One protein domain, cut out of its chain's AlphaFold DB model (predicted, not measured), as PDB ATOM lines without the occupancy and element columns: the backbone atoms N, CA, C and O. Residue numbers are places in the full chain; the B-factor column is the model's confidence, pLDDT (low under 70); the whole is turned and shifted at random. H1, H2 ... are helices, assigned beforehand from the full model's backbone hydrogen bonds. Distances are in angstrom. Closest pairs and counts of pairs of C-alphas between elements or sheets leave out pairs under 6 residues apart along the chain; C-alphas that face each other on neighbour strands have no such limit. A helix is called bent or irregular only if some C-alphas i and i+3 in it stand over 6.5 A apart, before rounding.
ATOM      1  N   SER A  29     238.153 219.191 153.206       79.38
ATOM      2  CA  SER A  29     236.719 219.397 153.369       79.38
ATOM      3  C   SER A  29     235.948 218.355 152.571       79.38
ATOM      4  O   SER A  29     236.103 218.237 151.353       79.38
ATOM      5  N   LEU A  30     235.081 217.605 153.247       75.56
ATOM      6  CA  LEU A  30     234.119 216.745 152.570       75.56
ATOM      7  C   LEU A  30     232.932 217.520 151.995       75.56
ATOM      8  O   LEU A  30     232.138 216.909 151.295       75.56
ATOM      9  N   ASN A  31     232.819 218.831 152.212       75.19
ATOM     10  CA  ASN A  31     231.785 219.651 151.573       75.19
ATOM     11  C   ASN A  31     232.209 220.102 150.161       75.19
ATOM     12  O   ASN A  31     231.367 220.436 149.333       75.19
ATOM     13  N   GLU A  32     233.502 220.027 149.832       84.06
ATOM     14  CA  GLU A  32     234.017 220.341 148.497       84.06
ATOM     15  C   GLU A  32     233.853 219.158 147.525       84.06
ATOM     16  O   GLU A  32     234.498 218.114 147.667       84.06
ATOM     17  N   TYR A  33     233.095 219.351 146.441       80.81
ATOM     18  CA  TYR A  33     232.847 218.314 145.428       80.81
ATOM     19  C   TYR A  33     234.131 217.691 144.842       80.81
ATOM     20  O   TYR A  33     234.238 216.469 144.687       80.81
ATOM     21  N   SER A  34     235.137 218.518 144.538       81.62
ATOM     22  CA  SER A  34     236.420 218.058 143.988       81.62
ATOM     23  C   SER A  34     237.189 217.163 144.965       81.62
ATOM     24  O   SER A  34     237.715 216.119 144.559       81.62
ATOM     25  N   ALA A  35     237.215 217.525 146.253       83.81
ATOM     26  CA  ALA A  35     237.845 216.724 147.297       83.81
ATOM     27  C   ALA A  35     237.101 215.401 147.510       83.81
ATOM     28  O   ALA A  35     237.744 214.349 147.555       83.81
ATOM     29  N   GLN A  36     235.762 215.420 147.537       86.56
ATOM     30  CA  GLN A  36     234.955 214.199 147.643       86.56
ATOM     31  C   GLN A  36     235.272 213.212 146.512       86.56
ATOM     32  O   GLN A  36     235.516 212.028 146.754       86.56
ATOM     33  N   LYS A  37     235.316 213.697 145.265       87.69
ATOM     34  CA  LYS A  37     235.615 212.870 144.091       87.69
ATOM     35  C   LYS A  37     237.009 212.248 144.173       87.69
ATOM     36  O   LYS A  37     237.162 211.051 143.918       87.69
ATOM     37  N   LEU A  38     238.015 213.041 144.551       89.00
ATOM     38  CA  LEU A  38     239.381 212.554 144.736       89.00
ATOM     39  C   LEU A  38     239.450 211.509 145.857       89.00
ATOM     40  O   LEU A  38     240.107 210.477 145.696       89.00
ATOM     41  N   PHE A  39     238.758 211.748 146.970       90.62
ATOM     42  CA  PHE A  39     238.684 210.817 148.088       90.62
ATOM     43  C   PHE A  39     238.074 209.474 147.660       90.62
ATOM     44  O   PHE A  39     238.698 208.431 147.861       90.62
ATOM     45  N   ILE A  40     236.919 209.488 146.986       93.00
ATOM     46  CA  ILE A  40     236.247 208.281 146.477       93.00
ATOM     47  C   ILE A  40     237.149 207.522 145.494       93.00
ATOM     48  O   ILE A  40     237.272 206.297 145.568       93.00
ATOM     49  N   GLU A  41     237.844 208.230 144.598       94.94
ATOM     50  CA  GLU A  41     238.802 207.615 143.675       94.94
ATOM     51  C   GLU A  41     239.941 206.907 144.428       94.94
ATOM     52  O   GLU A  41     240.316 205.780 144.087       94.94
ATOM     53  N   LYS A  42     240.502 207.549 145.458       94.38
ATOM     54  CA  LYS A  42     241.580 206.980 146.280       94.38
ATOM     55  C   LYS A  42     241.095 205.793 147.106       94.38
ATOM     56  O   LYS A  42     241.789 204.772 147.141       94.38
ATOM     57  N   TRP A  43     239.908 205.889 147.698       94.50
ATOM     58  CA  TRP A  43     239.263 204.799 148.423       94.50
ATOM     59  C   TRP A  43     239.107 203.571 147.525       94.50
ATOM     60  O   TRP A  43     239.643 202.502 147.817       94.50
ATOM     61  N   ASN A  44     238.493 203.758 146.356       96.94
ATOM     62  CA  ASN A  44     238.249 202.697 145.384       96.94
ATOM     63  C   ASN A  44     239.525 202.119 144.765       96.94
ATOM     64  O   ASN A  44     239.479 201.034 144.191       96.94
ATOM     65  N   LYS A  45     240.673 202.788 144.852       97.62
ATOM     66  CA  LYS A  45     241.966 202.194 144.468       97.62
ATOM     67  C   LYS A  45     242.603 201.379 145.591       97.62
ATOM     68  O   LYS A  45     243.377 200.474 145.298       97.62
ATOM     69  N   THR A  46     242.286 201.700 146.841       96.81
ATOM     70  CA  THR A  46     242.970 201.167 148.027       96.81
ATOM     71  C   THR A  46     242.225 199.983 148.638       96.81
ATOM     72  O   THR A  46     242.845 198.971 148.959       96.81
ATOM     73  N   PHE A  47     240.901 200.079 148.756       95.38
ATOM     74  CA  PHE A  47     240.060 199.097 149.439       95.38
ATOM     75  C   PHE A  47     239.257 198.248 148.448       95.38
ATOM     76  O   PHE A  47     238.984 198.666 147.317       95.38
ATOM     77  N   SER A  48     238.886 197.028 148.848       93.94
ATOM     78  CA  SER A  48     238.012 196.152 148.050       93.94
ATOM     79  C   SER A  48     236.587 196.686 147.962       93.94
ATOM     80  O   SER A  48     235.950 196.542 146.917       93.94
ATOM     81  N   ASP A  49     236.129 197.330 149.031       93.19
ATOM     82  CA  ASP A  49     234.732 197.689 149.240       93.19
ATOM     83  C   ASP A  49     234.474 199.035 148.572       93.19
ATOM     84  O   ASP A  49     234.806 200.095 149.101       93.19
ATOM     85  N   LYS A  50     233.990 198.982 147.328       95.81
ATOM     86  CA  LYS A  50     233.854 200.171 146.485       95.81
ATOM     87  C   LYS A  50     232.679 201.034 146.925       95.81
ATOM     88  O   LYS A  50     231.604 200.512 147.208       95.81
ATOM     89  N   ILE A  51     232.880 202.345 146.866       95.38
ATOM     90  CA  ILE A  51     231.864 203.360 147.143       95.38
ATOM     91  C   ILE A  51     231.688 204.276 145.930       95.38
ATOM     92  O   ILE A  51     232.629 204.542 145.185       95.38
ATOM     93  N   GLU A  52     230.476 204.766 145.732       94.81
ATOM     94  CA  GLU A  52     230.124 205.825 144.784       94.81
ATOM     95  C   GLU A  52     229.886 207.157 145.512       94.81
ATOM     96  O   GLU A  52     230.175 208.214 144.961       94.81
ATOM     97  N   TYR A  53     229.431 207.102 146.766       90.81
ATOM     98  CA  TYR A  53     229.138 208.255 147.615       90.81
ATOM     99  C   TYR A  53     229.710 208.061 149.022       90.81
ATOM    100  O   TYR A  53     229.811 206.936 149.510       90.81
ATOM    101  N   LEU A  54     230.010 209.159 149.724       88.44
ATOM    102  CA  LEU A  54     230.584 209.109 151.078       88.44
ATOM    103  C   LEU A  54     229.680 208.428 152.111       88.44
ATOM    104  O   LEU A  54     230.179 207.834 153.056       88.44
ATOM    105  N   TYR A  55     228.353 208.470 151.946       88.69
ATOM    106  CA  TYR A  55     227.432 207.777 152.857       88.69
ATOM    107  C   TYR A  55     227.503 206.248 152.761       88.69
ATOM    108  O   TYR A  55     226.882 205.564 153.566       88.69
ATOM    109  N   GLN A  56     228.223 205.711 151.774       93.75
ATOM    110  CA  GLN A  56     228.485 204.279 151.637       93.75
ATOM    111  C   GLN A  56     229.797 203.861 152.313       93.75
ATOM    112  O   GLN A  56     230.186 202.700 152.194       93.75
ATOM    113  N   LEU A  57     230.501 204.791 152.970       92.25
ATOM    114  CA  LEU A  57     231.660 204.450 153.785       92.25
ATOM    115  C   LEU A  57     231.262 203.448 154.881       92.25
ATOM    116  O   LEU A  57     230.164 203.555 155.428       92.25
ATOM    117  N   PRO A  58     232.132 202.473 155.189       92.94
ATOM    118  CA  PRO A  58     231.902 201.561 156.298       92.94
ATOM    119  C   PRO A  58     231.984 202.317 157.631       92.94
ATOM    120  O   PRO A  58     232.703 203.314 157.730       92.94
ATOM    121  N   ASP A  59     231.293 201.818 158.656       92.19
ATOM    122  CA  ASP A  59     231.200 202.461 159.975       92.19
ATOM    123  C   ASP A  59     232.586 202.749 160.587       92.19
ATOM    124  O   ASP A  59     232.788 203.763 161.251       92.19
ATOM    125  N   GLU A  60     233.589 201.904 160.324       91.88
ATOM    126  CA  GLU A  60     234.964 202.102 160.798       91.88
ATOM    127  C   GLU A  60     235.652 203.346 160.205       91.88
ATOM    128  O   GLU A  60     236.660 203.806 160.745       91.88
ATOM    129  N   ALA A  61     235.135 203.882 159.096       90.62
ATOM    130  CA  ALA A  61     235.621 205.084 158.426       90.62
ATOM    131  C   ALA A  61     234.728 206.316 158.665       90.62
ATOM    132  O   ALA A  61     235.011 207.378 158.110       90.62
ATOM    133  N   ASP A  62     233.680 206.212 159.490       85.00
ATOM    134  CA  ASP A  62     232.719 207.306 159.692       85.00
ATOM    135  C   ASP A  62     233.341 208.524 160.403       85.00
ATOM    136  O   ASP A  62     232.917 209.653 160.175       85.00
ATOM    137  N   PHE A  63     234.448 208.327 161.138       87.06
ATOM    138  CA  PHE A  63     235.237 209.402 161.768       87.06
ATOM    139  C   PHE A  63     235.699 210.490 160.785       87.06
ATOM    140  O   PHE A  63     236.056 211.589 161.194       87.06
ATOM    141  N   ILE A  64     235.732 210.191 159.481       86.25
ATOM    142  CA  ILE A  64     236.115 211.154 158.443       86.25
ATOM    143  C   ILE A  64     235.105 212.317 158.377       86.25
ATOM    144  O   ILE A  64     235.469 213.415 157.968       86.25
ATOM    145  N   ARG A  65     233.855 212.111 158.817       80.62
ATOM    146  CA  ARG A  65     232.831 213.168 158.904       80.62
ATOM    147  C   ARG A  65     233.109 214.203 159.988       80.62
ATOM    148  O   ARG A  65     232.624 215.320 159.868       80.62
ATOM    149  N   ASP A  66     233.886 213.831 161.000       83.31
ATOM    150  CA  ASP A  66     234.249 214.703 162.118       83.31
ATOM    151  C   ASP A  66     235.533 215.503 161.833       83.31
ATOM    152  O   ASP A  66     236.054 216.188 162.714       83.31
ATOM    153  N   LEU A  67     236.094 215.389 160.622       84.44
ATOM    154  CA  LEU A  67     237.269 216.158 160.231       84.44
ATOM    155  C   LEU A  67     236.901 217.632 160.069       84.44
ATOM    156  O   LEU A  67     236.056 218.001 159.254       84.44
ATOM    157  N   ASP A  68     237.586 218.464 160.842       84.12
ATOM    158  CA  ASP A  68     237.373 219.898 160.847       84.12
ATOM    159  C   ASP A  68     238.153 220.575 159.711       84.12
ATOM    160  O   ASP A  68     239.373 220.413 159.579       84.12
TER     161      ASP A  68
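What this domain is: This is residues 29 to 68 of the 141 residues of the protein "DUF1963 domain-containing protein" of Flavobacteriaceae bacterium (UniProt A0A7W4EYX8). A longer helix, H1, and a shorter one, H2, form the two arms of a U, with the link of residues 47 to 58 turning the backbone so that H2 folds back. The printed part has 40 residues with two named helices, H1 then H2, and no named strand; the class is all helix. It is compact, with a radius of gyration of the C-alphas of 9.7 A, and rounded, spanning 27 by 21 by 14 A.

How they stand to each other: H1, residues 33 to 46, and H2, residues 59 to 66, are apart. In H1 every O i to N i+4 pair is within hydrogen-bond range; in H2 0 of 4 are, beside 4 of 5 O i to N i+3 pairs. H2 is irregular: C-alphas 60 and 63 are 7.4 A apart.

Where its parts are: H1 is 20.1 A long from C-alpha 33 at (232.847, 218.314, 145.428). H2 is 12.8 A long and ends with C-alpha 66 at (234.249, 214.703, 162.118).

The domain as a whole: The C-alphas farthest apart, of Ser 48 and Asp 68, are 27.0 A apart; those of Ser 29 and Asp 68, first and last printed, 7.5 A. The H1 to H2 link, 12 residues, is long. The printed part has no cut, and no printed residue is under 70 in pLDDT.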